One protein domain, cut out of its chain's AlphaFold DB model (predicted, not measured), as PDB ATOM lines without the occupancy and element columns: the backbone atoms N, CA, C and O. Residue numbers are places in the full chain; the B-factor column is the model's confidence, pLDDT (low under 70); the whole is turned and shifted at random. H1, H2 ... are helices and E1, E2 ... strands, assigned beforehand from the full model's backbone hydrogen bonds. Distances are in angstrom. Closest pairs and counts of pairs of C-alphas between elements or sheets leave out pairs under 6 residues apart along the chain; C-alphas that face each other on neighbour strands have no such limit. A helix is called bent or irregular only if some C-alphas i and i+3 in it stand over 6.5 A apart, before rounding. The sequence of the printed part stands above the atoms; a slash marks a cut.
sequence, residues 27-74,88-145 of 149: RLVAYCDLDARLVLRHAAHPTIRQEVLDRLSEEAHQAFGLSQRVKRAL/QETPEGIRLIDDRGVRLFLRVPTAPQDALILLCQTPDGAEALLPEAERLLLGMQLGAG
ATOM      1  N   ARG A  27      -6.429 143.973 383.304       96.81
ATOM      2  CA  ARG A  27      -7.489 144.901 382.890       96.81
ATOM      3  C   ARG A  27      -7.125 145.702 381.650       96.81
ATOM      4  O   ARG A  27      -8.028 146.099 380.923       96.81
ATOM      5  N   LEU A  28      -5.839 145.944 381.416       98.06
ATOM      6  CA  LEU A  28      -5.341 146.742 380.298       98.06
ATOM      7  C   LEU A  28      -3.997 146.201 379.826       98.06
ATOM      8  O   LEU A  28      -3.128 145.916 380.648       98.06
ATOM      9  N   VAL A  29      -3.828 146.170 378.509       98.31
ATOM     10  CA  VAL A  29      -2.530 146.147 377.836       98.31
ATOM     11  C   VAL A  29      -2.541 147.278 376.810       98.31
ATOM     12  O   VAL A  29      -3.470 147.365 376.006       98.31
ATOM     13  N   ALA A  30      -1.546 148.155 376.837       97.94
ATOM     14  CA  ALA A  30      -1.456 149.311 375.956       97.94
ATOM     15  C   ALA A  30      -0.053 149.448 375.368       97.94
ATOM     16  O   ALA A  30       0.931 149.307 376.082       97.94
ATOM     17  N   TYR A  31       0.021 149.749 374.077       97.31
ATOM     18  CA  TYR A  31       1.238 150.165 373.398       97.31
ATOM     19  C   TYR A  31       1.248 151.688 373.274       97.31
ATOM     20  O   TYR A  31       0.248 152.285 372.858       97.31
ATOM     21  N   CYS A  32       2.355 152.314 373.653       95.94
ATOM     22  CA  CYS A  32       2.468 153.762 373.763       95.94
ATOM     23  C   CYS A  32       3.797 154.294 373.231       95.94
ATOM     24  O   CYS A  32       4.818 153.612 373.292       95.94
ATOM     25  N   ASP A  33       3.733 155.536 372.763       95.44
ATOM     26  CA  ASP A  33       4.878 156.398 372.504       95.44
ATOM     27  C   ASP A  33       5.073 157.292 373.741       95.44
ATOM     28  O   ASP A  33       4.191 158.078 374.102       95.44
ATOM     29  N   LEU A  34       6.199 157.132 374.430       95.38
ATOM     30  CA  LEU A  34       6.555 157.851 375.652       95.38
ATOM     31  C   LEU A  34       7.074 159.265 375.394       95.38
ATOM     32  O   LEU A  34       7.029 160.079 376.319       95.38
ATOM     33  N   ASP A  35       7.556 159.574 374.191       94.75
ATOM     34  CA  ASP A  35       7.978 160.932 373.838       94.75
ATOM     35  C   ASP A  35       6.746 161.798 373.569       94.75
ATOM     36  O   ASP A  35       6.631 162.908 374.097       94.75
ATOM     37  N   ALA A  36       5.777 161.250 372.831       95.31
ATOM     38  CA  ALA A  36       4.474 161.871 372.609       95.31
ATOM     39  C   ALA A  36       3.515 161.729 373.805       95.31
ATOM     40  O   ALA A  36       2.495 162.419 373.844       95.31
ATOM     41  N   ARG A  37       3.830 160.849 374.767       96.44
ATOM     42  CA  ARG A  37       2.987 160.502 375.931       96.44
ATOM     43  C   ARG A  37       1.583 160.105 375.493       96.44
ATOM     44  O   ARG A  37       0.576 160.610 375.983       96.44
ATOM     45  N   LEU A  38       1.541 159.227 374.499       95.94
ATOM     46  CA  LEU A  38       0.318 158.862 373.813       95.94
ATOM     47  C   LEU A  38       0.192 157.347 373.733       95.94
ATOM     48  O   LEU A  38       1.070 156.649 373.229       95.94
ATOM     49  N   VAL A  39      -0.954 156.835 374.178       96.50
ATOM     50  CA  VAL A  39      -1.330 155.447 373.919       96.50
ATOM     51  C   VAL A  39      -1.759 155.319 372.462       96.50
ATOM     52  O   VAL A  39      -2.779 155.866 372.049       96.50
ATOM     53  N   LEU A  40      -0.982 154.569 371.684       94.56
ATOM     54  CA  LEU A  40      -1.231 154.355 370.264       94.56
ATOM     55  C   LEU A  40      -2.309 153.292 370.053       94.56
ATOM     56  O   LEU A  40      -3.191 153.459 369.212       94.56
ATOM     57  N   ARG A  41      -2.249 152.185 370.800       95.81
ATOM     58  CA  ARG A  41      -3.222 151.081 370.744       95.81
ATOM     59  C   ARG A  41      -3.384 150.461 372.122       95.81
ATOM     60  O   ARG A  41      -2.425 150.396 372.883       95.81
ATOM     61  N   HIS A  42      -4.573 149.960 372.436       97.50
ATOM     62  CA  HIS A  42      -4.802 149.266 373.698       97.50
ATOM     63  C   HIS A  42      -5.901 148.211 373.601       97.50
ATOM     64  O   HIS A  42      -6.854 148.356 372.840       97.50
ATOM     65  N   ALA A  43      -5.830 147.208 374.466       97.81
ATOM     66  CA  ALA A  43      -6.909 146.277 374.752       97.81
ATOM     67  C   ALA A  43      -7.256 146.358 376.243       97.81
ATOM     68  O   ALA A  43      -6.377 146.236 377.095       97.81
ATOM     69  N   ALA A  44      -8.536 146.563 376.564       97.44
ATOM     70  CA  ALA A  44      -8.991 146.751 377.938       97.44
ATOM     71  C   ALA A  44     -10.281 145.976 378.229       97.44
ATOM     72  O   ALA A  44     -11.154 145.873 377.368       97.44
ATOM     73  N   HIS A  45     -10.407 145.455 379.449       94.12
ATOM     74  CA  HIS A  45     -11.665 144.930 379.972       94.12
ATOM     75  C   HIS A  45     -11.740 145.093 381.507       94.12
ATOM     76  O   HIS A  45     -10.909 144.517 382.216       94.12
ATOM     77  N   PRO A  46     -12.749 145.803 382.053       92.88
ATOM     78  CA  PRO A  46     -13.783 146.559 381.333       92.88
ATOM     79  C   PRO A  46     -13.191 147.743 380.549       92.88
ATOM     80  O   PRO A  46     -12.011 148.060 380.693       92.88
ATOM     81  N   THR A  47     -14.011 148.391 379.716       92.56
ATOM     82  CA  THR A  47     -13.611 149.600 378.981       92.56
ATOM     83  C   THR A  47     -13.030 150.639 379.936       92.56
ATOM     84  O   THR A  47     -13.612 150.934 380.982       92.56
ATOM     85  N   ILE A  48     -11.878 151.193 379.568       94.44
ATOM     86  CA  ILE A  48     -11.164 152.193 380.356       94.44
ATOM     87  C   ILE A  48     -11.409 153.587 379.778       94.44
ATOM     88  O   ILE A  48     -11.660 153.732 378.583       94.44
ATOM     89  N   ARG A  49     -11.367 154.615 380.626       95.50
ATOM     90  CA  ARG A  49     -11.509 156.004 380.172       95.50
ATOM     91  C   ARG A  49     -10.179 156.545 379.654       95.50
ATOM     92  O   ARG A  49      -9.122 156.124 380.131       95.50
ATOM     93  N   GLN A  50     -10.246 157.511 378.740       95.50
ATOM     94  CA  GLN A  50      -9.065 158.129 378.135       95.50
ATOM     95  C   GLN A  50      -8.143 158.761 379.185       95.50
ATOM     96  O   GLN A  50      -6.936 158.564 379.127       95.50
ATOM     97  N   GLU A  51      -8.692 159.393 380.228       96.56
ATOM     98  CA  GLU A  51      -7.884 160.063 381.256       96.56
ATOM     99  C   GLU A  51      -7.008 159.084 382.053       96.56
ATOM    100  O   GLU A  51      -6.009 159.475 382.659       96.56
ATOM    101  N   VAL A  52      -7.388 157.801 382.090       95.44
ATOM    102  CA  VAL A  52      -6.569 156.759 382.714       95.44
ATOM    103  C   VAL A  52      -5.407 156.376 381.803       95.44
ATOM    104  O   VAL A  52      -4.302 156.185 382.298       95.44
ATOM    105  N   LEU A  53      -5.631 156.290 380.491       97.31
ATOM    106  CA  LEU A  53      -4.581 156.009 379.510       97.31
ATOM    107  C   LEU A  53      -3.539 157.128 379.487       97.31
ATOM    108  O   LEU A  53      -2.345 156.847 379.584       97.31
ATOM    109  N   ASP A  54      -3.996 158.380 379.452       97.25
ATOM    110  CA  ASP A  54      -3.129 159.560 379.462       97.25
ATOM    111  C   ASP A  54      -2.260 159.561 380.725       97.25
ATOM    112  O   ASP A  54      -1.034 159.654 380.656       97.25
ATOM    113  N   ARG A  55      -2.884 159.331 381.890       96.56
ATOM    114  CA  ARG A  55      -2.166 159.225 383.163       96.56
ATOM    115  C   ARG A  55      -1.128 158.108 383.155       96.56
ATOM    116  O   ARG A  55      -0.018 158.334 383.613       96.56
ATOM    117  N   LEU A  56      -1.473 156.921 382.658       97.00
ATOM    118  CA  LEU A  56      -0.546 155.791 382.617       97.00
ATOM    119  C   LEU A  56       0.658 156.068 381.710       97.00
ATOM    120  O   LEU A  56       1.776 155.704 382.066       97.00
ATOM    121  N   SER A  57       0.447 156.725 380.567       97.19
ATOM    122  CA  SER A  57       1.543 157.103 379.667       97.19
ATOM    123  C   SER A  57       2.473 158.154 380.286       97.19
ATOM    124  O   SER A  57       3.695 158.031 380.196       97.19
ATOM    125  N   GLU A  58       1.913 159.128 381.009       97.75
ATOM    126  CA  GLU A  58       2.684 160.117 381.764       97.75
ATOM    127  C   GLU A  58       3.447 159.463 382.930       97.75
ATOM    128  O   GLU A  58       4.637 159.719 383.111       97.75
ATOM    129  N   GLU A  59       2.804 158.573 383.694       97.12
ATOM    130  CA  GLU A  59       3.443 157.811 384.777       97.12
ATOM    131  C   GLU A  59       4.619 156.973 384.254       97.12
ATOM    132  O   GLU A  59       5.693 156.984 384.859       97.12
ATOM    133  N   ALA A  60       4.453 156.295 383.114       97.25
ATOM    134  CA  ALA A  60       5.517 155.524 382.479       97.25
ATOM    135  C   ALA A  60       6.697 156.419 382.062       97.25
ATOM    136  O   ALA A  60       7.849 156.118 382.392       97.25
ATOM    137  N   HIS A  61       6.420 157.552 381.404       97.12
ATOM    138  CA  HIS A  61       7.438 158.530 381.011       97.12
ATOM    139  C   HIS A  61       8.236 159.029 382.228       97.12
ATOM    140  O   HIS A  61       9.471 159.021 382.230       97.12
ATOM    141  N   GLN A  62       7.541 159.405 383.304       96.94
ATOM    142  CA  GLN A  62       8.170 159.871 384.539       96.94
ATOM    143  C   GLN A  62       9.003 158.781 385.218       96.94
ATOM    144  O   GLN A  62      10.128 159.054 385.653       96.94
ATOM    145  N   ALA A  63       8.485 157.555 385.291       95.81
ATOM    146  CA  ALA A  63       9.156 156.426 385.920       95.81
ATOM    147  C   ALA A  63      10.482 156.099 385.216       95.81
ATOM    148  O   ALA A  63      11.533 156.020 385.861       95.81
ATOM    149  N   PHE A  64      10.468 155.998 383.885       95.44
ATOM    150  CA  PHE A  64      11.687 155.767 383.115       95.44
ATOM    151  C   PHE A  64      12.640 156.965 383.151       95.44
ATOM    152  O   PHE A  64      13.855 156.776 383.239       95.44
ATOM    153  N   GLY A  65      12.125 158.198 383.150       94.12
ATOM    154  CA  GLY A  65      12.941 159.402 383.314       94.12
ATOM    155  C   GLY A  65      13.633 159.479 384.682       94.12
ATOM    156  O   GLY A  65      14.781 159.914 384.784       94.12
ATOM    157  N   LEU A  66      12.972 159.039 385.756       93.81
ATOM    158  CA  LEU A  66      13.587 158.922 387.078       93.81
ATOM    159  C   LEU A  66      14.646 157.816 387.102       93.81
ATOM    160  O   LEU A  66      15.765 158.075 387.536       93.81
ATOM    161  N   SER A  67      14.325 156.631 386.577       90.88
ATOM    162  CA  SER A  67      15.262 155.504 386.484       90.88
ATOM    163  C   SER A  67      16.553 155.898 385.759       90.88
ATOM    164  O   SER A  67      17.647 155.698 386.281       90.88
ATOM    165  N   GLN A  68      16.449 156.579 384.613       89.75
ATOM    166  CA  GLN A  68      17.618 157.078 383.882       89.75
ATOM    167  C   GLN A  68      18.438 158.101 384.676       89.75
ATOM    168  O   GLN A  68      19.666 158.056 384.647       89.75
ATOM    169  N   ARG A  69      17.787 159.025 385.394       91.81
ATOM    170  CA  ARG A  69      18.493 160.002 386.241       91.81
ATOM    171  C   ARG A  69      19.244 159.320 387.379       91.81
ATOM    172  O   ARG A  69      20.391 159.676 387.624       91.81
ATOM    173  N   VAL A  70      18.636 158.321 388.016       89.69
ATOM    174  CA  VAL A  70      19.281 157.519 389.065       89.69
ATOM    175  C   VAL A  70      20.479 156.758 388.496       89.69
ATOM    176  O   VAL A  70      21.570 156.872 389.046       89.69
ATOM    177  N   LYS A  71      20.325 156.081 387.348       86.06
ATOM    178  CA  LYS A  71      21.427 155.381 386.661       86.06
ATOM    179  C   LYS A  71      22.606 156.301 386.322       86.06
ATOM    180  O   LYS A  71      23.745 155.866 386.372       86.06
ATOM    181  N   ARG A  72      22.347 157.569 385.983       87.69
ATOM    182  CA  ARG A  72      23.396 158.566 385.690       87.69
ATOM    183  C   ARG A  72      24.042 159.167 386.939       87.69
ATOM    184  O   ARG A  72      25.166 159.646 386.855       87.69
ATOM    185  N   ALA A  73      23.315 159.217 388.053       89.38
ATOM    186  CA  ALA A  73      23.775 159.843 389.289       89.38
ATOM    187  C   ALA A  73      24.528 158.871 390.208       89.38
ATOM    188  O   ALA A  73      25.351 159.312 391.009       89.38
ATOM    189  N   LEU A  74      24.231 157.571 390.124       87.12
ATOM    190  CA  LEU A  74      24.881 156.556 390.945       87.12
ATOM    191  C   LEU A  74      26.229 156.120 390.348       87.12
ATOM    192  O   LEU A  74      26.327 155.943 389.131       87.12
ATOM    193  N   GLN A  88      21.391 145.165 376.449       55.38
ATOM    194  CA  GLN A  88      20.900 146.183 375.511       55.38
ATOM    195  C   GLN A  88      19.616 145.755 374.791       55.38
ATOM    196  O   GLN A  88      18.844 146.615 374.372       55.38
ATOM    197  N   GLU A  89      19.366 144.449 374.688       64.31
ATOM    198  CA  GLU A  89      18.196 143.899 373.998       64.31
ATOM    199  C   GLU A  89      17.101 143.449 374.966       64.31
ATOM    200  O   GLU A  89      15.948 143.312 374.570       64.31
ATOM    201  N   THR A  90      17.422 143.265 376.247       77.00
ATOM    202  CA  THR A  90      16.425 142.874 377.248       77.00
ATOM    203  C   THR A  90      15.525 144.065 377.600       77.00
ATOM    204  O   THR A  90      16.040 145.135 377.945       77.00
ATOM    205  N   PRO A  91      14.186 143.922 377.548       85.00
ATOM    206  CA  PRO A  91      13.284 144.985 377.962       85.00
ATOM    207  C   PRO A  91      13.533 145.439 379.407       85.00
ATOM    208  O   PRO A  91      13.633 144.635 380.331       85.00
ATOM    209  N   GLU A  92      13.590 146.751 379.618       90.81
ATOM    210  CA  GLU A  92      13.592 147.337 380.953       90.81
ATOM    211  C   GLU A  92      12.168 147.346 381.502       90.81
ATOM    212  O   GLU A  92      11.266 147.918 380.883       90.81
ATOM    213  N   GLY A  93      11.982 146.777 382.693       92.94
ATOM    214  CA  GLY A  93      10.708 146.790 383.403       92.94
ATOM    215  C   GLY A  93      10.713 147.700 384.627       92.94
ATOM    216  O   GLY A  93      11.619 147.642 385.457       92.94
ATOM    217  N   ILE A  94       9.664 148.507 384.782       95.12
ATOM    218  CA  ILE A  94       9.332 149.190 386.036       95.12
ATOM    219  C   ILE A  94       7.971 148.697 386.509       95.12
ATOM    220  O   ILE A  94       6.995 148.705 385.758       95.12
ATOM    221  N   ARG A  95       7.895 148.297 387.780       95.69
ATOM    222  CA  ARG A  95       6.655 147.868 388.427       95.69
ATOM    223  C   ARG A  95       6.264 148.848 389.523       95.69
ATOM    224  O   ARG A  95       7.051 149.110 390.427       95.69
ATOM    225  N   LEU A  96       5.033 149.345 389.461       95.12
ATOM    226  CA  LEU A  96       4.406 150.121 390.526       95.12
ATOM    227  C   LEU A  96       3.243 149.317 391.102       95.12
ATOM    228  O   LEU A  96       2.386 148.845 390.358       95.12
ATOM    229  N   ILE A  97       3.217 149.177 392.425       95.38
ATOM    230  CA  ILE A  97       2.180 148.452 393.161       95.38
ATOM    231  C   ILE A  97       1.531 149.441 394.125       95.38
ATOM    232  O   ILE A  97       2.229 150.061 394.925       95.38
ATOM    233  N   ASP A  98       0.215 149.601 394.034       92.62
ATOM    234  CA  ASP A  98      -0.575 150.421 394.951       92.62
ATOM    235  C   ASP A  98      -1.944 149.783 395.245       92.62
ATOM    236  O   ASP A  98      -2.217 148.636 394.887       92.62
ATOM    237  N   ASP A  99      -2.820 150.533 395.912       90.00
ATOM    238  CA  ASP A  99      -4.191 150.133 396.236       90.00
ATOM    239  C   ASP A  99      -5.096 149.942 395.002       90.00
ATOM    240  O   ASP A  99      -6.183 149.370 395.105       90.00
ATOM    241  N   ARG A 100      -4.659 150.387 393.819       86.88
ATOM    242  CA  ARG A 100      -5.386 150.275 392.545       86.88
ATOM    243  C   ARG A 100      -4.919 149.091 391.702       86.88
ATOM    244  O   ARG A 100      -5.548 148.808 390.677       86.88
ATOM    245  N   GLY A 101      -3.869 148.396 392.134       93.75
ATOM    246  CA  GLY A 101      -3.335 147.194 391.510       93.75
ATOM    247  C   GLY A 101      -1.859 147.333 391.151       93.75
ATOM    248  O   GLY A 101      -1.080 147.999 391.830       93.75
ATOM    249  N   VAL A 102      -1.471 146.667 390.068       97.12
ATOM    250  CA  VAL A 102      -0.093 146.601 389.590       97.12
ATOM    251  C   VAL A 102      -0.003 147.174 388.191       97.12
ATOM    252  O   VAL A 102      -0.638 146.679 387.259       97.12
ATOM    253  N   ARG A 103       0.817 148.213 388.051       97.19
ATOM    254  CA  ARG A 103       1.212 148.790 386.770       97.19
ATOM    255  C   ARG A 103       2.594 148.272 386.418       97.19
ATOM    256  O   ARG A 103       3.526 148.405 387.210       97.19
ATOM    257  N   LEU A 104       2.710 147.680 385.242       97.31
ATOM    258  CA  LEU A 104       3.974 147.249 384.669       97.31
ATOM    259  C   LEU A 104       4.239 148.095 383.428       97.31
ATOM    260  O   LEU A 104       3.411 148.135 382.520       97.31
ATOM    261  N   PHE A 105       5.384 148.762 383.406       97.81
ATOM    262  CA  PHE A 105       5.867 149.533 382.270       97.81
ATOM    263  C   PHE A 105       7.093 148.831 381.711       97.81
ATOM    264  O   PHE A 105       8.060 148.624 382.441       97.81
ATOM    265  N   LEU A 106       7.047 148.466 380.435       96.75
ATOM    266  CA  LEU A 106       8.137 147.812 379.723       96.75
ATOM    267  C   LEU A 106       8.577 148.691 378.561       96.75
ATOM    268  O   LEU A 106       7.725 149.231 377.861       96.75
ATOM    269  N   ARG A 107       9.879 148.787 378.316       94.38
ATOM    270  CA  ARG A 107      10.437 149.407 377.105       94.38
ATOM    271  C   ARG A 107      11.701 148.680 376.679       94.38
ATOM    272  O   ARG A 107      12.363 148.082 377.522       94.38
ATOM    273  N   VAL A 108      12.082 148.777 375.414       90.56
ATOM    274  CA  VAL A 108      13.386 148.262 374.964       90.56
ATOM    275  C   VAL A 108      14.412 149.398 375.021       90.56
ATOM    276  O   VAL A 108      14.094 150.502 374.578       90.56
ATOM    277  N   PRO A 109      15.638 149.185 375.538       86.19
ATOM    278  CA  PRO A 109      16.667 150.229 375.570       86.19
ATOM    279  C   PRO A 109      16.987 150.847 374.203       86.19
ATOM    280  O   PRO A 109      17.299 152.034 374.130       86.19
ATOM    281  N   THR A 110      16.904 150.055 373.131       85.44
ATOM    282  CA  THR A 110      17.182 150.479 371.749       85.44
ATOM    283  C   THR A 110      16.074 151.333 371.129       85.44
ATOM    284  O   THR A 110      16.339 152.065 370.179       85.44
ATOM    285  N   ALA A 111      14.861 151.289 371.687       88.56
ATOM    286  CA  ALA A 111      13.712 152.097 371.282       88.56
ATOM    287  C   ALA A 111      13.026 152.674 372.533       88.56
ATOM    288  O   ALA A 111      11.930 152.254 372.905       88.56
ATOM    289  N   PRO A 112      13.688 153.609 373.241       90.31
ATOM    290  CA  PRO A 112      13.261 154.057 374.564       90.31
ATOM    291  C   PRO A 112      11.934 154.827 374.564       90.31
ATOM    292  O   PRO A 112      11.366 155.009 375.645       90.31
ATOM    293  N   GLN A 113      11.478 155.284 373.394       92.31
ATOM    294  CA  GLN A 113      10.176 155.909 373.182       92.31
ATOM    295  C   GLN A 113       9.035 154.887 373.124       92.31
ATOM    296  O   GLN A 113       7.915 155.217 373.488       92.31
ATOM    297  N   ASP A 114       9.292 153.646 372.711       93.50
ATOM    298  CA  ASP A 114       8.253 152.629 372.587       93.50
ATOM    299  C   ASP A 114       8.098 151.860 373.896       93.50
ATOM    300  O   ASP A 114       9.051 151.269 374.415       93.50
ATOM    301  N   ALA A 115       6.874 151.816 374.415       96.44
ATOM    302  CA  ALA A 115       6.598 151.094 375.645       96.44
ATOM    303  C   ALA A 115       5.296 150.301 375.615       96.44
ATOM    304  O   ALA A 115       4.308 150.662 374.969       96.44
ATOM    305  N   LEU A 116       5.304 149.214 376.380       97.75
ATOM    306  CA  LEU A 116       4.143 148.400 376.683       97.75
ATOM    307  C   LEU A 116       3.746 148.623 378.146       97.75
ATOM    308  O   LEU A 116       4.564 148.501 379.056       97.75
ATOM    309  N   ILE A 117       2.477 148.943 378.370       98.25
ATOM    310  CA  ILE A 117       1.893 149.194 379.685       98.25
ATOM    311  C   ILE A 117       0.879 148.099 379.985       98.25
ATOM    312  O   ILE A 117      -0.031 147.862 379.191       98.25
ATOM    313  N   LEU A 118       0.993 147.465 381.149       98.31
ATOM    314  CA  LEU A 118       0.001 146.524 381.659       98.31
ATOM    315  C   LEU A 118      -0.577 147.042 382.976       98.31
ATOM    316  O   LEU A 118       0.160 147.512 383.842       98.31
ATOM    317  N   LEU A 119      -1.894 146.912 383.141       97.69
ATOM    318  CA  LEU A 119      -2.582 147.132 384.414       97.69
ATOM    319  C   LEU A 119      -3.231 145.826 384.864       97.69
ATOM    320  O   LEU A 119      -4.229 145.385 384.286       97.69
ATOM    321  N   CYS A 120      -2.688 145.234 385.918       97.38
ATOM    322  CA  CYS A 120      -3.196 144.021 386.546       97.38
ATOM    323  C   CYS A 120      -3.769 144.331 387.932       97.38
ATOM    324  O   CYS A 120      -3.388 145.305 388.572       97.38
ATOM    325  N   GLN A 121      -4.693 143.506 388.417       96.25
ATOM    326  CA  GLN A 121      -5.216 143.646 389.784       96.25
ATOM    327  C   GLN A 121      -4.233 143.116 390.825       96.25
ATOM    328  O   GLN A 121      -4.222 143.610 391.949       96.25
ATOM    329  N   THR A 122      -3.429 142.114 390.461       95.44
ATOM    330  CA  THR A 122      -2.535 141.418 391.388       95.44
ATOM    331  C   THR A 122      -1.085 141.424 390.893       95.44
ATOM    332  O   THR A 122      -0.857 141.448 389.677       95.44
ATOM    333  N   PRO A 123      -0.097 141.376 391.808       95.19
ATOM    334  CA  PRO A 123       1.307 141.170 391.450       95.19
ATOM    335  C   PRO A 123       1.535 139.868 390.686       95.19
ATOM    336  O   PRO A 123       2.230 139.884 389.675       95.19
ATOM    337  N   ASP A 124       0.886 138.782 391.102       94.81
ATOM    338  CA  ASP A 124       1.030 137.466 390.476       94.81
ATOM    339  C   ASP A 124       0.559 137.466 389.019       94.81
ATOM    340  O   ASP A 124       1.189 136.858 388.156       94.81
ATOM    341  N   GLY A 125      -0.534 138.169 388.709       92.06
ATOM    342  CA  GLY A 125      -0.999 138.303 387.330       92.06
ATOM    343  C   GLY A 125      -0.079 139.148 386.458       92.06
ATOM    344  O   GLY A 125       0.075 138.841 385.280       92.06
ATOM    345  N   ALA A 126       0.543 140.190 387.017       94.69
ATOM    346  CA  ALA A 126       1.557 140.964 386.303       94.69
ATOM    347  C   ALA A 126       2.819 140.126 386.041       94.69
ATOM    348  O   ALA A 126       3.335 140.145 384.928       94.69
ATOM    349  N   GLU A 127       3.274 139.361 387.034       94.69
ATOM    350  CA  GLU A 127       4.432 138.469 386.914       94.69
ATOM    351  C   GLU A 127       4.201 137.385 385.861       94.69
ATOM    352  O   GLU A 127       5.027 137.180 384.977       94.69
ATOM    353  N   ALA A 128       3.032 136.746 385.893       95.44
ATOM    354  CA  ALA A 128       2.681 135.684 384.959       95.44
ATOM    355  C   ALA A 128       2.558 136.148 383.499       95.44
ATOM    356  O   ALA A 128       2.535 135.302 382.612       95.44
ATOM    357  N   LEU A 129       2.424 137.455 383.244       96.56
ATOM    358  CA  LEU A 129       2.358 138.023 381.894       96.56
ATOM    359  C   LEU A 129       3.686 138.593 381.408       96.56
ATOM    360  O   LEU A 129       3.809 138.873 380.214       96.56
ATOM    361  N   LEU A 130       4.649 138.805 382.308       95.25
ATOM    362  CA  LEU A 130       5.894 139.503 382.008       95.25
ATOM    363  C   LEU A 130       6.657 138.864 380.831       95.25
ATOM    364  O   LEU A 130       6.913 139.591 379.869       95.25
ATOM    365  N   PRO A 131       6.905 137.536 380.791       94.88
ATOM    366  CA  PRO A 131       7.672 136.931 379.697       94.88
ATOM    367  C   PRO A 131       7.027 137.133 378.321       94.88
ATOM    368  O   PRO A 131       7.696 137.207 377.290       94.88
ATOM    369  N   GLU A 132       5.698 137.196 378.265       95.50
ATOM    370  CA  GLU A 132       4.973 137.329 377.001       95.50
ATOM    371  C   GLU A 132       4.752 138.769 376.585       95.50
ATOM    372  O   GLU A 132       4.739 139.052 375.387       95.50
ATOM    373  N   ALA A 133       4.647 139.667 377.557       96.25
ATOM    374  CA  ALA A 133       4.696 141.099 377.344       96.25
ATOM    375  C   ALA A 133       6.055 141.523 376.760       96.25
ATOM    376  O   ALA A 133       6.095 142.241 375.762       96.25
ATOM    377  N   GLU A 134       7.155 141.007 377.310       94.75
ATOM    378  CA  GLU A 134       8.514 141.232 376.804       94.75
ATOM    379  C   GLU A 134       8.681 140.706 375.378       94.75
ATOM    380  O   GLU A 134       9.125 141.433 374.490       94.75
ATOM    381  N   ARG A 135       8.251 139.465 375.121       93.12
ATOM    382  CA  ARG A 135       8.340 138.872 373.781       93.12
ATOM    383  C   ARG A 135       7.518 139.638 372.747       93.12
ATOM    384  O   ARG A 135       7.958 139.787 371.610       93.12
ATOM    385  N   LEU A 136       6.325 140.101 373.128       93.94
ATOM    386  CA  LEU A 136       5.493 140.932 372.263       93.94
ATOM    387  C   LEU A 136       6.206 142.245 371.933       93.94
ATOM    388  O   LEU A 136       6.284 142.621 370.767       93.94
ATOM    389  N   LEU A 137       6.770 142.904 372.946       92.88
ATOM    390  CA  LEU A 137       7.500 144.155 372.785       92.88
ATOM    391  C   LEU A 137       8.718 144.014 371.865       92.88
ATOM    392  O   LEU A 137       8.876 144.811 370.944       92.88
ATOM    393  N   LEU A 138       9.515 142.960 372.036       90.56
ATOM    394  CA  LEU A 138      10.645 142.662 371.152       90.56
ATOM    395  C   LEU A 138      10.196 142.350 369.718       90.56
ATOM    396  O   LEU A 138      10.797 142.825 368.755       90.56
ATOM    397  N   GLY A 139       9.098 141.605 369.560       87.75
ATOM    398  CA  GLY A 139       8.517 141.311 368.249       87.75
ATOM    399  C   GLY A 139       8.071 142.564 367.485       87.75
ATOM    400  O   GLY A 139       8.202 142.609 366.262       87.75
ATOM    401  N   MET A 140       7.599 143.595 368.194       86.50
ATOM    402  CA  MET A 140       7.239 144.885 367.590       86.50
ATOM    403  C   MET A 140       8.467 145.629 367.047       86.50
ATOM    404  O   MET A 140       8.398 146.190 365.953       86.50
ATOM    405  N   GLN A 141       9.603 145.565 367.747       78.94
ATOM    406  CA  GLN A 141      10.848 146.222 367.325       78.94
ATOM    407  C   GLN A 141      11.460 145.570 366.077       78.94
ATOM    408  O   GLN A 141      11.895 146.254 365.151       78.94
ATOM    409  N   LEU A 142      11.406 144.239 365.992       70.25
ATOM    410  CA  LEU A 142      11.898 143.495 364.828       70.25
ATOM    411  C   LEU A 142      11.038 143.716 363.570       70.25
ATOM    412  O   LEU A 142      11.555 143.686 362.456       70.25
ATOM    413  N   GLY A 143       9.734 143.963 363.732       58.59
ATOM    414  CA  GLY A 143       8.831 144.285 362.623       58.59
ATOM    415  C   GLY A 143       8.985 145.711 362.080       58.59
ATOM    416  O   GLY A 143       8.718 145.939 360.900       58.59
ATOM    417  N   ALA A 144       9.434 146.659 362.910       54.06
ATOM    418  CA  ALA A 144       9.643 148.055 362.522       54.06
ATOM    419  C   ALA A 144      10.957 148.274 361.740       54.06
ATOM    420  O   ALA A 144      11.010 149.130 360.857       54.06
ATOM    421  N   GLY A 145      11.994 147.468 362.001       43.47
ATOM    422  CA  GLY A 145      13.314 147.579 361.360       43.47
ATOM    423  C   GLY A 145      13.397 147.116 359.896       43.47
ATOM    424  O   GLY A 145      14.390 147.384 359.227       43.47
TER     425      GLY A 145
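What this domain is: This is residues 27 to 74 and 88 to 145 of the 149 residues of an uncharacterized protein of Tritonibacter horizontis (UniProt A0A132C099). Picture a twisted sheet of five strands as the core, with one long helix over each face, H1 on one and H2 on the other, making three layers; residues 68 to 74, of which 68 to 73 belong to H1, stick out free. The printed part has 106 residues, with two named helices and five named strands in the order E1 E2 H1 E3 E4 E5 H2. The sheet's order is E2 E1 E5 E4 E3, antiparallel throughout, and the class is mixed, helices and strands. The whole is compact, with a radius of gyration of the C-alphas of 13.1 A and spans of 36 by 33 by 27 A.

How they stand to each other: Begin with E1, residues 27 to 33, an inner strand, and the edge strand E2, residues 38 to 44; this hairpin has N 31 and O 41 at 2.8 A. Next, H1, residues 50 to 73, is on the sheet through its residues 50 to 67; its closest C-alphas to E2 are those of Ser 57 and Leu 38, 6.2 A apart. After the cut, look for E3, residues 92 to 98, E4, residues 101 to 108, and E5, residues 111 to 120: a meander, each strand the antiparallel neighbour of the one before. The hairpin E3 and E4 has N 94 and O 105 at 2.8 A, and the hairpin E4 and E5 has N 104 and O 118 at 2.9 A. E5 bends by 56 degrees at residue 114, and it is also the neighbour of E1, with N 30 and O 117 at 2.8 A. The closest C-alphas of H1 and E4 are those of Ala 60 and Phe 105, 6.0 A apart. Last comes H2, residues 123 to 145, on the opposite face from H1, at a height over the sheet of 8.0 A. It lies over E5 and E4 and runs along the strands, only just, at 29 degrees to E5 on the local plane; its closest C-alphas to E5 are those of Ala 126 and Cys 120, 5.7 A apart. H1 and H2 are apart. In H1 every O i to N i+4 pair is within hydrogen-bond range; in H2, 17 of 19 are.

Where its parts are: Find C-alpha 27 at (-7.489, 144.901, 382.890), where E1 begins its 19.8 A. E2 measures 15.8 A, E3 20.2 A, E4 23.5 A and E5 24.2 A. From C-alpha 50 at (-9.065, 158.129, 378.135), H1 runs 34.7 A. H2 runs 33.0 A to C-alpha 145 at (13.314, 147.579, 361.360); it is irregular, with C-alphas 128 and 131 7.4 A apart, and has a kink of 42 degrees near residue 130.

The domain as a whole: The two C-alphas farthest apart are those of Pro 46 and Leu 74, at 41.1 A. Residues 75 to 87 are not printed; C-alphas 74 and 88 are 19.0 A apart across this cut, which falls in the link from H1 to E3. The links printed whole are tight. The model's mean pLDDT over the printed part is 91.9, with residues 88 to 89 and 143 to 145 under 70.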